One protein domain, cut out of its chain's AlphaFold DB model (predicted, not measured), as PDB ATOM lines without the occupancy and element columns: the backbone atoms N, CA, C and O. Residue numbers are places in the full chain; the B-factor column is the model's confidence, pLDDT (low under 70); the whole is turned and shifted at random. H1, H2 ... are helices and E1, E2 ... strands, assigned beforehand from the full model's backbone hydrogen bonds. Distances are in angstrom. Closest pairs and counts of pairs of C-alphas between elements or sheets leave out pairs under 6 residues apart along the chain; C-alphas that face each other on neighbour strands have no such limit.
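This is residues 14 to 111 of the 708 residues of the protein "Omega-protein" of Apostasia shenzhenica (UniProt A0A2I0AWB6). Look first for a small sheet of two parallel strands, E1 and E2, with the long helix H2 beside it. H1 passes H2 near one end, H3 lies at one end of the elongated whole, and residues 14 to 34, a loop that folds back on itself, reach the opposite end. The printed part has 98 residues, in the order H1, E1, H2, E2, H3; it is mostly helix, with under half of its residues in named elements. It is loose, with a radius of gyration of the C-alphas of 15.6 A and spans of 47 by 29 by 25 A.

Start at E1, residues 53 to 56, and E2, residues 86 to 89, parallel neighbours at 21 degrees; N 54 and O 86 are 2.9 A apart, within hydrogen-bond range. H2, residues 62 to 77, joins them in a strand-helix-strand unit, two parallel strands with a helix between, whose crossover is right-handed. The closest C-alphas of H2 and E1 are those of Ala 68 and Leu 56, 5.9 A apart. H1, residues 35 to 48, only just touches H2, with 3 pairs of C-alphas within 8 A, the closest those of Arg 45 and Leu 75 at 7.1 A. Their lines are about perpendicular at 70.4 degrees, only just past steep. H3, residues 97 to 105, is apart from H1, H2 and E1. Every O i to N i+4 pair is within hydrogen-bond range in H2 and H3, and 8 of 10 in H1.

Find C-alpha 35 at (50.617, 42.536, -24.112), where H1 begins its 20.8 A. H2 runs 22.2 A from C-alpha 62 at (45.507, 42.904, -0.773). E1 is 9.6 A long, E2 10.2 A and H3 12.5 A, ending at C-alpha 105 (26.807, 31.348, -1.394).

The C-alphas of Asp 24 and Ser 98, the two farthest apart, are 48.8 A from each other. The printed part has no cut, and no link between named elements is long. Mean pLDDT of the printed part is 92.1, and no printed residue is under 70.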
ATOM      1  N   LEU A  14      52.126  49.463 -13.080       91.19
ATOM      2  CA  LEU A  14      52.729  50.784 -13.214       91.19
ATOM      3  C   LEU A  14      53.545  50.871 -14.506       91.19
ATOM      4  O   LEU A  14      54.429  50.046 -14.753       91.19
ATOM      5  N   ALA A  15      53.311  51.921 -15.296       89.31
ATOM      6  CA  ALA A  15      54.117  52.175 -16.483       89.31
ATOM      7  C   ALA A  15      55.601  52.324 -16.095       89.31
ATOM      8  O   ALA A  15      55.946  53.075 -15.175       89.31
ATOM      9  N   ARG A  16      56.505  51.642 -16.807       82.44
ATOM     10  CA  ARG A  16      57.948  51.596 -16.482       82.44
ATOM     11  C   ARG A  16      58.711  52.837 -16.963       82.44
ATOM     12  O   ARG A  16      59.721  52.740 -17.653       82.44
ATOM     13  N   ARG A  17      58.218  54.022 -16.614       83.31
ATOM     14  CA  ARG A  17      58.796  55.323 -16.980       83.31
ATOM     15  C   ARG A  17      58.730  56.289 -15.808       83.31
ATOM     16  O   ARG A  17      58.021  56.026 -14.846       83.31
ATOM     17  N   SER A  18      59.474  57.389 -15.889       82.50
ATOM     18  CA  SER A  18      59.391  58.472 -14.903       82.50
ATOM     19  C   SER A  18      58.013  59.146 -14.940       82.50
ATOM     20  O   SER A  18      57.418  59.269 -16.012       82.50
ATOM     21  N   GLY A  19      57.516  59.584 -13.780       87.25
ATOM     22  CA  GLY A  19      56.233  60.285 -13.650       87.25
ATOM     23  C   GLY A  19      54.989  59.390 -13.720       87.25
ATOM     24  O   GLY A  19      53.906  59.885 -14.048       87.25
ATOM     25  N   SER A  20      55.127  58.087 -13.444       93.25
ATOM     26  CA  SER A  20      53.996  57.147 -13.364       93.25
ATOM     27  C   SER A  20      53.223  57.241 -12.053       93.25
ATOM     28  O   SER A  20      52.089  56.785 -12.001       93.25
ATOM     29  N   VAL A  21      53.813  57.840 -11.022       95.56
ATOM     30  CA  VAL A  21      53.117  58.293  -9.813       95.56
ATOM     31  C   VAL A  21      53.384  59.783  -9.699       95.56
ATOM     32  O   VAL A  21      54.543  60.197  -9.793       95.56
ATOM     33  N   ARG A  22      52.327  60.585  -9.553       95.19
ATOM     34  CA  ARG A  22      52.407  62.050  -9.627       95.19
ATOM     35  C   ARG A  22      51.984  62.698  -8.307       95.19
ATOM     36  O   ARG A  22      50.795  62.915  -8.102       95.19
ATOM     37  N   PRO A  23      52.934  63.030  -7.416       94.62
ATOM     38  CA  PRO A  23      52.621  63.663  -6.134       94.62
ATOM     39  C   PRO A  23      51.860  64.990  -6.263       94.62
ATOM     40  O   PRO A  23      50.985  65.267  -5.450       94.62
ATOM     41  N   ASP A  24      52.146  65.771  -7.309       93.75
ATOM     42  CA  ASP A  24      51.494  67.065  -7.564       93.75
ATOM     43  C   ASP A  24      50.069  66.935  -8.137       93.75
ATOM     44  O   ASP A  24      49.329  67.914  -8.187       93.75
ATOM     45  N   ASP A  25      49.680  65.732  -8.564       95.31
ATOM     46  CA  ASP A  25      48.368  65.395  -9.130       95.31
ATOM     47  C   ASP A  25      47.685  64.338  -8.248       95.31
ATOM     48  O   ASP A  25      47.290  63.267  -8.704       95.31
ATOM     49  N   ASP A  26      47.654  64.609  -6.940       94.06
ATOM     50  CA  ASP A  26      46.992  63.793  -5.912       94.06
ATOM     51  C   ASP A  26      47.369  62.296  -5.960       94.06
ATOM     52  O   ASP A  26      46.535  61.396  -5.815       94.06
ATOM     53  N   PHE A  27      48.659  62.043  -6.208       95.94
ATOM     54  CA  PHE A  27      49.255  60.715  -6.379       95.94
ATOM     55  C   PHE A  27      48.625  59.889  -7.505       95.94
ATOM     56  O   PHE A  27      48.584  58.659  -7.423       95.94
ATOM     57  N   SER A  28      48.163  60.541  -8.578       94.88
ATOM     58  CA  SER A  28      47.612  59.855  -9.745       94.88
ATOM     59  C   SER A  28      48.608  58.842 -10.312       94.88
ATOM     60  O   SER A  28      49.824  59.077 -10.376       94.88
ATOM     61  N   ILE A  29      48.075  57.676 -10.687       95.38
ATOM     62  CA  ILE A  29      48.863  56.530 -11.129       95.38
ATOM     63  C   ILE A  29      48.618  56.255 -12.609       95.38
ATOM     64  O   ILE A  29      47.483  56.075 -13.054       95.38
ATOM     65  N   VAL A  30      49.709  56.167 -13.365       94.44
ATOM     66  CA  VAL A  30      49.710  55.802 -14.780       94.44
ATOM     67  C   VAL A  30      49.909  54.296 -14.918       94.44
ATOM     68  O   VAL A  30      50.997  53.768 -14.672       94.44
ATOM     69  N   TRP A  31      48.853  53.623 -15.362       94.00
ATOM     70  CA  TRP A  31      48.838  52.185 -15.608       94.00
ATOM     71  C   TRP A  31      49.206  51.852 -17.056       94.00
ATOM     72  O   TRP A  31      48.888  52.592 -17.986       94.00
ATOM     73  N   GLU A  32      49.843  50.705 -17.240       93.12
ATOM     74  CA  GLU A  32      50.152  50.087 -18.522       93.12
ATOM     75  C   GLU A  32      49.653  48.640 -18.514       93.12
ATOM     76  O   GLU A  32      49.686  47.957 -17.489       93.12
ATOM     77  N   VAL A  33      49.164  48.177 -19.661       91.88
ATOM     78  CA  VAL A  33      48.599  46.835 -19.816       91.88
ATOM     79  C   VAL A  33      49.619  45.966 -20.545       91.88
ATOM     80  O   VAL A  33      49.913  46.244 -21.714       91.88
ATOM     81  N   PRO A  34      50.158  44.916 -19.903       89.38
ATOM     82  CA  PRO A  34      51.032  43.957 -20.561       89.38
ATOM     83  C   PRO A  34      50.366  43.329 -21.793       89.38
ATOM     84  O   PRO A  34      49.168  43.044 -21.800       89.38
ATOM     85  N   SER A  35      51.143  43.072 -22.847       87.44
ATOM     86  CA  SER A  35      50.617  42.536 -24.112       87.44
ATOM     87  C   SER A  35      49.897  41.192 -23.949       87.44
ATOM     88  O   SER A  35      48.873  40.963 -24.587       87.44
ATOM     89  N   ASN A  36      50.387  40.325 -23.063       86.81
ATOM     90  CA  ASN A  36      49.759  39.045 -22.733       86.81
ATOM     91  C   ASN A  36      48.428  39.206 -21.975       86.81
ATOM     92  O   ASN A  36      47.502  38.431 -22.214       86.81
ATOM     93  N   ALA A  37      48.294  40.225 -21.121       90.75
ATOM     94  CA  ALA A  37      47.075  40.475 -20.351       90.75
ATOM     95  C   ALA A  37      45.867  40.807 -21.244       90.75
ATOM     96  O   ALA A  37      44.741  40.414 -20.932       90.75
ATOM     97  N   TRP A  38      46.090  41.457 -22.393       91.12
ATOM     98  CA  TRP A  38      45.031  41.758 -23.363       91.12
ATOM     99  C   TRP A  38      44.301  40.515 -23.868       91.12
ATOM    100  O   TRP A  38      43.083  40.555 -24.051       91.12
ATOM    101  N   THR A  39      45.020  39.410 -24.071       91.38
ATOM    102  CA  THR A  39      44.421  38.146 -24.510       91.38
ATOM    103  C   THR A  39      43.426  37.636 -23.471       91.38
ATOM    104  O   THR A  39      42.299  37.291 -23.819       91.38
ATOM    105  N   HIS A  40      43.805  37.658 -22.192       92.50
ATOM    106  CA  HIS A  40      42.957  37.190 -21.093       92.50
ATOM    107  C   HIS A  40      41.743  38.098 -20.882       92.50
ATOM    108  O   HIS A  40      40.619  37.611 -20.795       92.50
ATOM    109  N   LEU A  41      41.941  39.417 -20.901       92.50
ATOM    110  CA  LEU A  41      40.850  40.391 -20.803       92.50
ATOM    111  C   LEU A  41      39.843  40.253 -21.944       92.50
ATOM    112  O   LEU A  41      38.638  40.348 -21.720       92.50
ATOM    113  N   LYS A  42      40.323  39.993 -23.165       93.00
ATOM    114  CA  LYS A  42      39.449  39.751 -24.313       93.00
ATOM    115  C   LYS A  42      38.599  38.498 -24.105       93.00
ATOM    116  O   LYS A  42      37.402  38.558 -24.371       93.00
ATOM    117  N   SER A  43      39.185  37.403 -23.619       93.69
ATOM    118  CA  SER A  43      38.437  36.179 -23.304       93.69
ATOM    119  C   SER A  43      37.380  36.418 -22.226       93.69
ATOM    120  O   SER A  43      36.226  36.050 -22.425       93.69
ATOM    121  N   ILE A  44      37.739  37.114 -21.141       94.25
ATOM    122  CA  ILE A  44      36.803  37.480 -20.067       94.25
ATOM    123  C   ILE A  44      35.644  38.314 -20.624       94.25
ATOM    124  O   ILE A  44      34.483  38.020 -20.357       94.25
ATOM    125  N   ARG A  45      35.937  39.317 -21.459       93.00
ATOM    126  CA  ARG A  45      34.911  40.156 -22.091       93.00
ATOM    127  C   ARG A  45      33.963  39.359 -22.987       93.00
ATOM    128  O   ARG A  45      32.771  39.643 -23.013       93.00
ATOM    129  N   VAL A  46      34.488  38.397 -23.746       93.62
ATOM    130  CA  VAL A  46      33.665  37.542 -24.614       93.62
ATOM    131  C   VAL A  46      32.717  36.695 -23.769       93.62
ATOM    132  O   VAL A  46      31.519  36.727 -24.032       93.62
ATOM    133  N   ALA A  47      33.213  36.026 -22.727       93.12
ATOM    134  CA  ALA A  47      32.379  35.244 -21.811       93.12
ATOM    135  C   ALA A  47      31.302  36.103 -21.122       93.12
ATOM    136  O   ALA A  47      30.149  35.688 -21.010       93.12
ATOM    137  N   LEU A  48      31.641  37.343 -20.747       92.38
ATOM    138  CA  LEU A  48      30.709  38.271 -20.098       92.38
ATOM    139  C   LEU A  48      29.505  38.668 -20.955       92.38
ATOM    140  O   LEU A  48      28.452  38.963 -20.404       92.38
ATOM    141  N   SER A  49      29.620  38.637 -22.285       88.50
ATOM    142  CA  SER A  49      28.498  38.968 -23.177       88.50
ATOM    143  C   SER A  49      27.295  38.024 -23.046       88.50
ATOM    144  O   SER A  49      26.179  38.408 -23.392       88.50
ATOM    145  N   CYS A  50      27.516  36.818 -22.515       87.62
ATOM    146  CA  CYS A  50      26.499  35.790 -22.293       87.62
ATOM    147  C   CYS A  50      26.257  35.506 -20.799       87.62
ATOM    148  O   CYS A  50      25.607  34.511 -20.476       87.62
ATOM    149  N   ALA A  51      26.801  36.324 -19.891       92.00
ATOM    150  CA  ALA A  51      26.758  36.086 -18.451       92.00
ATOM    151  C   ALA A  51      25.988  37.186 -17.708       92.00
ATOM    152  O   ALA A  51      26.066  38.362 -18.043       92.00
ATOM    153  N   GLU A  52      25.286  36.790 -16.648       91.56
ATOM    154  CA  GLU A  52      24.595  37.708 -15.727       91.56
ATOM    155  C   GLU A  52      25.488  38.120 -14.541       91.56
ATOM    156  O   GLU A  52      25.270  39.153 -13.910       91.56
ATOM    157  N   TYR A  53      26.514  37.317 -14.235       93.00
ATOM    158  CA  TYR A  53      27.377  37.494 -13.068       93.00
ATOM    159  C   TYR A  53      28.854  37.471 -13.463       93.00
ATOM    160  O   TYR A  53      29.316  36.535 -14.119       93.00
ATOM    161  N   LEU A  54      29.614  38.461 -12.990       95.31
ATOM    162  CA  LEU A  54      31.075  38.432 -12.955       95.31
ATOM    163  C   LEU A  54      31.523  38.069 -11.539       95.31
ATOM    164  O   LEU A  54      31.426  38.893 -10.631       95.31
ATOM    165  N   ILE A  55      32.048  36.859 -11.355       96.44
ATOM    166  CA  ILE A  55      32.545  36.394 -10.057       96.44
ATOM    167  C   ILE A  55      34.070  36.524 -10.014       96.44
ATOM    168  O   ILE A  55      34.788  35.863 -10.760       96.44
ATOM    169  N   LEU A  56      34.565  37.379  -9.122       97.00
ATOM    170  CA  LEU A  56      35.982  37.624  -8.877       97.00
ATOM    171  C   LEU A  56      36.455  36.720  -7.735       97.00
ATOM    172  O   LEU A  56      36.053  36.897  -6.585       97.00
ATOM    173  N   ALA A  57      37.307  35.752  -8.063       95.88
ATOM    174  CA  ALA A  57      37.748  34.679  -7.169       95.88
ATOM    175  C   ALA A  57      39.276  34.670  -6.961       95.88
ATOM    176  O   ALA A  57      39.901  33.614  -6.943       95.88
ATOM    177  N   SER A  58      39.894  35.851  -6.875       94.81
ATOM    178  CA  SER A  58      41.326  36.000  -6.589       94.81
ATOM    179  C   SER A  58      41.665  35.677  -5.130       94.81
ATOM    180  O   SER A  58      40.781  35.572  -4.274       94.81
ATOM    181  N   ASP A  59      42.959  35.553  -4.841       92.25
ATOM    182  CA  ASP A  59      43.483  35.291  -3.499       92.25
ATOM    183  C   ASP A  59      42.911  36.239  -2.425       92.25
ATOM    184  O   ASP A  59      42.541  37.380  -2.725       92.25
ATOM    185  N   PRO A  60      42.826  35.796  -1.161       88.50
ATOM    186  CA  PRO A  60      42.213  36.551  -0.071       88.50
ATOM    187  C   PRO A  60      43.096  37.684   0.504       88.50
ATOM    188  O   PRO A  60      42.821  38.132   1.610       88.50
ATOM    189  N   ASP A  61      44.142  38.139  -0.194       88.88
ATOM    190  CA  ASP A  61      45.067  39.191   0.264       88.88
ATOM    191  C   ASP A  61      44.866  40.525  -0.495       88.88
ATOM    192  O   ASP A  61      44.121  40.604  -1.478       88.88
ATOM    193  N   ARG A  62      45.542  41.604  -0.068       90.50
ATOM    194  CA  ARG A  62      45.507  42.904  -0.773       90.50
ATOM    195  C   ARG A  62      45.901  42.836  -2.252       90.50
ATOM    196  O   ARG A  62      45.409  43.631  -3.049       90.50
ATOM    197  N   GLU A  63      46.794  41.918  -2.631       91.31
ATOM    198  CA  GLU A  63      47.214  41.738  -4.027       91.31
ATOM    199  C   GLU A  63      46.078  41.124  -4.853       91.31
ATOM    200  O   GLU A  63      45.761  41.616  -5.936       91.31
ATOM    201  N   GLY A  64      45.414  40.096  -4.324       93.69
ATOM    202  CA  GLY A  64      44.232  39.493  -4.922       93.69
ATOM    203  C   GLY A  64      43.081  40.489  -5.045       93.69
ATOM    204  O   GLY A  64      42.433  40.546  -6.096       93.69
ATOM    205  N   GLU A  65      42.861  41.329  -4.033       95.38
ATOM    206  CA  GLU A  65      41.847  42.384  -4.093       95.38
ATOM    207  C   GLU A  65      42.165  43.425  -5.179       95.38
ATOM    208  O   GLU A  65      41.288  43.825  -5.948       95.38
ATOM    209  N   ALA A  66      43.437  43.805  -5.314       96.00
ATOM    210  CA  ALA A  66      43.888  44.709  -6.363       96.00
ATOM    211  C   ALA A  66      43.754  44.118  -7.773       96.00
ATOM    212  O   ALA A  66      43.367  44.840  -8.693       96.00
ATOM    213  N   ILE A  67      44.022  42.819  -7.956       96.44
ATOM    214  CA  ILE A  67      43.785  42.119  -9.230       96.44
ATOM    215  C   ILE A  67      42.298  42.171  -9.588       96.44
ATOM    216  O   ILE A  67      41.951  42.525 -10.717       96.44
ATOM    217  N   ALA A  68      41.425  41.858  -8.627       97.06
ATOM    218  CA  ALA A  68      39.982  41.896  -8.819       97.06
ATOM    219  C   ALA A  68      39.517  43.307  -9.220       97.06
ATOM    220  O   ALA A  68      38.836  43.469 -10.233       97.06
ATOM    221  N   TRP A  69      39.991  44.337  -8.511       97.12
ATOM    222  CA  TRP A  69      39.744  45.738  -8.854       97.12
ATOM    223  C   TRP A  69      40.271  46.121 -10.244       97.12
ATOM    224  O   TRP A  69      39.555  46.750 -11.023       97.12
ATOM    225  N   HIS A  70      41.498  45.730 -10.599       96.56
ATOM    226  CA  HIS A  70      42.082  45.993 -11.914       96.56
ATOM    227  C   HIS A  70      41.238  45.401 -13.049       96.56
ATOM    228  O   HIS A  70      40.983  46.095 -14.032       96.56
ATOM    229  N   ILE A  71      40.778  44.155 -12.905       96.25
ATOM    230  CA  ILE A  71      39.905  43.500 -13.887       96.25
ATOM    231  C   ILE A  71      38.594  44.278 -14.026       96.25
ATOM    232  O   ILE A  71      38.212  44.630 -15.142       96.25
ATOM    233  N   THR A  72      37.939  44.608 -12.911       95.62
ATOM    234  CA  THR A  72      36.690  45.379 -12.916       95.62
ATOM    235  C   THR A  72      36.860  46.735 -13.600       95.62
ATOM    236  O   THR A  72      36.073  47.075 -14.479       95.62
ATOM    237  N   GLU A  73      37.897  47.497 -13.256       94.56
ATOM    238  CA  GLU A  73      38.151  48.811 -13.855       94.56
ATOM    239  C   GLU A  73      38.415  48.725 -15.357       94.56
ATOM    240  O   GLU A  73      37.905  49.534 -16.128       94.56
ATOM    241  N   MET A  74      39.185  47.729 -15.798       93.75
ATOM    242  CA  MET A  74      39.471  47.548 -17.219       93.75
ATOM    243  C   MET A  74      38.238  47.142 -18.022       93.75
ATOM    244  O   MET A  74      38.074  47.596 -19.152       93.75
ATOM    245  N   LEU A  75      37.363  46.315 -17.452       93.94
ATOM    246  CA  LEU A  75      36.107  45.938 -18.095       93.94
ATOM    247  C   LEU A  75      35.121  47.114 -18.140       93.94
ATOM    248  O   LEU A  75      34.479  47.311 -19.170       93.94
ATOM    249  N   LYS A  76      35.057  47.945 -17.089       92.56
ATOM    250  CA  LYS A  76      34.286  49.204 -17.102       92.56
ATOM    251  C   LYS A  76      34.776  50.154 -18.193       92.56
ATOM    252  O   LYS A  76      33.970  50.660 -18.958       92.56
ATOM    253  N   GLN A  77      36.090  50.353 -18.310       90.81
ATOM    254  CA  GLN A  77      36.694  51.218 -19.338       90.81
ATOM    255  C   GLN A  77      36.443  50.740 -20.778       90.81
ATOM    256  O   GLN A  77      36.624  51.508 -21.716       90.81
ATOM    257  N   GLN A  78      36.076  49.470 -20.958       89.62
ATOM    258  CA  GLN A  78      35.734  48.878 -22.252       89.62
ATOM    259  C   GLN A  78      34.219  48.754 -22.470       89.62
ATOM    260  O   GLN A  78      33.814  48.023 -23.376       89.62
ATOM    261  N   ASP A  79      33.401  49.392 -21.625       89.12
ATOM    262  CA  ASP A  79      31.935  49.305 -21.624       89.12
ATOM    263  C   ASP A  79      31.409  47.854 -21.569       89.12
ATOM    264  O   ASP A  79      30.332  47.533 -22.071       89.12
ATOM    265  N   ALA A  80      32.181  46.946 -20.959       90.69
ATOM    266  CA  ALA A  80      31.845  45.526 -20.858       90.69
ATOM    267  C   ALA A  80      30.996  45.185 -19.624       90.69
ATOM    268  O   ALA A  80      30.459  44.085 -19.545       90.69
ATOM    269  N   LEU A  81      30.894  46.105 -18.660       90.00
ATOM    270  CA  LEU A  81      30.076  45.971 -17.453       90.00
ATOM    271  C   LEU A  81      28.860  46.892 -17.566       90.00
ATOM    272  O   LEU A  81      28.886  48.025 -17.092       90.00
ATOM    273  N   ASN A  82      27.820  46.410 -18.247       82.31
ATOM    274  CA  ASN A  82      26.531  47.098 -18.332       82.31
ATOM    275  C   ASN A  82      25.691  46.864 -17.058       82.31
ATOM    276  O   ASN A  82      26.040  46.041 -16.216       82.31
ATOM    277  N   GLU A  83      24.566  47.574 -16.926       80.19
ATOM    278  CA  GLU A  83      23.693  47.528 -15.736       80.19
ATOM    279  C   GLU A  83      23.119  46.133 -15.423       80.19
ATOM    280  O   GLU A  83      22.669  45.893 -14.305       80.19
ATOM    281  N   ASN A  84      23.157  45.201 -16.381       84.75
ATOM    282  CA  ASN A  84      22.629  43.848 -16.216       84.75
ATOM    283  C   ASN A  84      23.650  42.865 -15.620       84.75
ATOM    284  O   ASN A  84      23.274  41.742 -15.291       84.75
ATOM    285  N   ILE A  85      24.928  43.249 -15.501       92.00
ATOM    286  CA  ILE A  85      25.978  42.375 -14.967       92.00
ATOM    287  C   ILE A  85      26.197  42.675 -13.487       92.00
ATOM    288  O   ILE A  85      26.657  43.752 -13.107       92.00
ATOM    289  N   THR A  86      25.951  41.673 -12.646       92.25
ATOM    290  CA  THR A  86      26.256  41.752 -11.216       92.25
ATOM    291  C   THR A  86      27.702  41.331 -10.969       92.25
ATOM    292  O   THR A  86      28.098  40.207 -11.282       92.25
ATOM    293  N   VAL A  87      28.510  42.223 -10.394       94.38
ATOM    294  CA  VAL A  87      29.884  41.909  -9.980       94.38
ATOM    295  C   VAL A  87      29.869  41.401  -8.541       94.38
ATOM    296  O   VAL A  87      29.329  42.061  -7.663       94.38
ATOM    297  N   ALA A  88      30.482  40.246  -8.297       94.38
ATOM    298  CA  ALA A  88      30.561  39.615  -6.984       94.38
ATOM    299  C   ALA A  88      32.007  39.225  -6.661       94.38
ATOM    300  O   ALA A  88      32.701  38.660  -7.505       94.38
ATOM    301  N   ARG A  89      32.467  39.478  -5.433       96.06
ATOM    302  CA  ARG A  89      33.778  39.041  -4.936       96.06
ATOM    303  C   ARG A  89      33.593  37.854  -3.993       96.06
ATOM    304  O   ARG A  89      32.916  37.966  -2.976       96.06
ATOM    305  N   VAL A  90      34.207  36.717  -4.312       95.06
ATOM    306  CA  VAL A  90      34.173  35.503  -3.476       95.06
ATOM    307  C   VAL A  90      35.554  35.219  -2.921       95.06
ATOM    308  O   VAL A  90      36.533  35.338  -3.646       95.06
ATOM    309  N   VAL A  91      35.639  34.861  -1.642       91.69
ATOM    310  CA  VAL A  91      36.904  34.665  -0.922       91.69
ATOM    311  C   VAL A  91      36.918  33.285  -0.284       91.69
ATOM    312  O   VAL A  91      35.934  32.877   0.328       91.69
ATOM    313  N   PHE A  92      38.036  32.578  -0.405       90.88
ATOM    314  CA  PHE A  92      38.257  31.280   0.225       90.88
ATOM    315  C   PHE A  92      39.728  31.132   0.621       90.88
ATOM    316  O   PHE A  92      40.626  31.669  -0.027       90.88
ATOM    317  N   HIS A  93      39.978  30.386   1.697       89.81
ATOM    318  CA  HIS A  93      41.324  30.173   2.253       89.81
ATOM    319  C   HIS A  93      41.875  28.770   1.972       89.81
ATOM    320  O   HIS A  93      42.997  28.453   2.351       89.81
ATOM    321  N   GLU A  94      41.099  27.943   1.278       90.44
ATOM    322  CA  GLU A  94      41.454  26.610   0.801       90.44
ATOM    323  C   GLU A  94      40.593  26.272  -0.421       90.44
ATOM    324  O   GLU A  94      39.438  26.702  -0.505       90.44
ATOM    325  N   ILE A  95      41.154  25.504  -1.357       91.31
ATOM    326  CA  ILE A  95      40.486  25.108  -2.603       91.31
ATOM    327  C   ILE A  95      39.919  23.692  -2.443       91.31
ATOM    328  O   ILE A  95      40.478  22.697  -2.910       91.31
ATOM    329  N   THR A  96      38.801  23.612  -1.722       89.00
ATOM    330  CA  THR A  96      38.004  22.394  -1.507       89.00
ATOM    331  C   THR A  96      36.581  22.607  -2.021       89.00
ATOM    332  O   THR A  96      36.087  23.735  -2.045       89.00
ATOM    333  N   GLU A  97      35.890  21.539  -2.428       90.00
ATOM    334  CA  GLU A  97      34.521  21.640  -2.957       90.00
ATOM    335  C   GLU A  97      33.574  22.359  -1.977       90.00
ATOM    336  O   GLU A  97      32.803  23.238  -2.370       90.00
ATOM    337  N   SER A  98      33.661  22.022  -0.687       89.25
ATOM    338  CA  SER A  98      32.866  22.632   0.382       89.25
ATOM    339  C   SER A  98      33.183  24.118   0.568       89.25
ATOM    340  O   SER A  98      32.256  24.928   0.657       89.25
ATOM    341  N   SER A  99      34.467  24.490   0.587       89.94
ATOM    342  CA  SER A  99      34.922  25.877   0.737       89.94
ATOM    343  C   SER A  99      34.461  26.744  -0.437       89.94
ATOM    344  O   SER A  99      33.847  27.793  -0.230       89.94
ATOM    345  N   ILE A 100      34.632  26.266  -1.675       92.06
ATOM    346  CA  ILE A 100      34.206  26.988  -2.881       92.06
ATOM    347  C   ILE A 100      32.683  27.167  -2.913       92.06
ATOM    348  O   ILE A 100      32.200  28.276  -3.153       92.06
ATOM    349  N   LYS A 101      31.902  26.118  -2.612       93.75
ATOM    350  CA  LYS A 101      30.434  26.217  -2.536       93.75
ATOM    351  C   LYS A 101      29.981  27.239  -1.492       93.75
ATOM    352  O   LYS A 101      29.097  28.043  -1.779       93.75
ATOM    353  N   ARG A 102      30.603  27.242  -0.308       92.44
ATOM    354  CA  ARG A 102      30.309  28.205   0.766       92.44
ATOM    355  C   ARG A 102      30.641  29.641   0.349       92.44
ATOM    356  O   ARG A 102      29.853  30.542   0.633       92.44
ATOM    357  N   ALA A 103      31.761  29.847  -0.346       92.38
ATOM    358  CA  ALA A 103      32.180  31.163  -0.830       92.38
ATOM    359  C   ALA A 103      31.224  31.715  -1.902       92.38
ATOM    360  O   ALA A 103      30.842  32.880  -1.845       92.38
ATOM    361  N   LEU A 104      30.769  30.866  -2.831       94.31
ATOM    362  CA  LEU A 104      29.779  31.236  -3.853       94.31
ATOM    363  C   LEU A 104      28.411  31.604  -3.257       94.31
ATOM    364  O   LEU A 104      27.687  32.405  -3.843       94.31
ATOM    365  N   GLN A 105      28.053  31.034  -2.104       94.81
ATOM    366  CA  GLN A 105      26.807  31.348  -1.394       94.81
ATOM    367  C   GLN A 105      26.874  32.654  -0.590       94.81
ATOM    368  O   GLN A 105      25.828  33.185  -0.226       94.81
ATOM    369  N   ASN A 106      28.075  33.166  -0.306       93.31
ATOM    370  CA  ASN A 106      28.290  34.357   0.516       93.31
ATOM    371  C   ASN A 106      29.256  35.337  -0.179       93.31
ATOM    372  O   ASN A 106      30.344  35.598   0.346       93.31
ATOM    373  N   PRO A 107      28.907  35.858  -1.370       94.31
ATOM    374  CA  PRO A 107      29.718  36.877  -2.019       94.31
ATOM    375  C   PRO A 107      29.725  38.168  -1.196       94.31
ATOM    376  O   PRO A 107      28.776  38.476  -0.472       94.31
ATOM    377  N   ARG A 108      30.790  38.950  -1.351       93.19
ATOM    378  CA  ARG A 108      30.913  40.308  -0.817       93.19
ATOM    379  C   ARG A 108      31.215  41.302  -1.935       93.19
ATOM    380  O   ARG A 108      31.499  40.909  -3.067       93.19
ATOM    381  N   ASP A 109      31.199  42.581  -1.589       92.81
ATOM    382  CA  ASP A 109      31.730  43.640  -2.441       92.81
ATOM    383  C   ASP A 109      33.262  43.680  -2.386       92.81
ATOM    384  O   ASP A 109      33.891  43.118  -1.480       92.81
ATOM    385  N   LEU A 110      33.866  44.360  -3.366       93.94
ATOM    386  CA  LEU A 110      35.291  44.675  -3.335       93.94
ATOM    387  C   LEU A 110      35.610  45.583  -2.145       93.94
ATOM    388  O   LEU A 110      34.950  46.598  -1.923       93.94
ATOM    389  N   ASP A 111      36.666  45.243  -1.420       94.06
ATOM    390  CA  ASP A 111      37.131  46.021  -0.284       94.06
ATOM    391  C   ASP A 111      38.030  47.162  -0.768       94.06
ATOM    392  O   ASP A 111      39.199  46.981  -1.127       94.06
TER     393      ASP A 111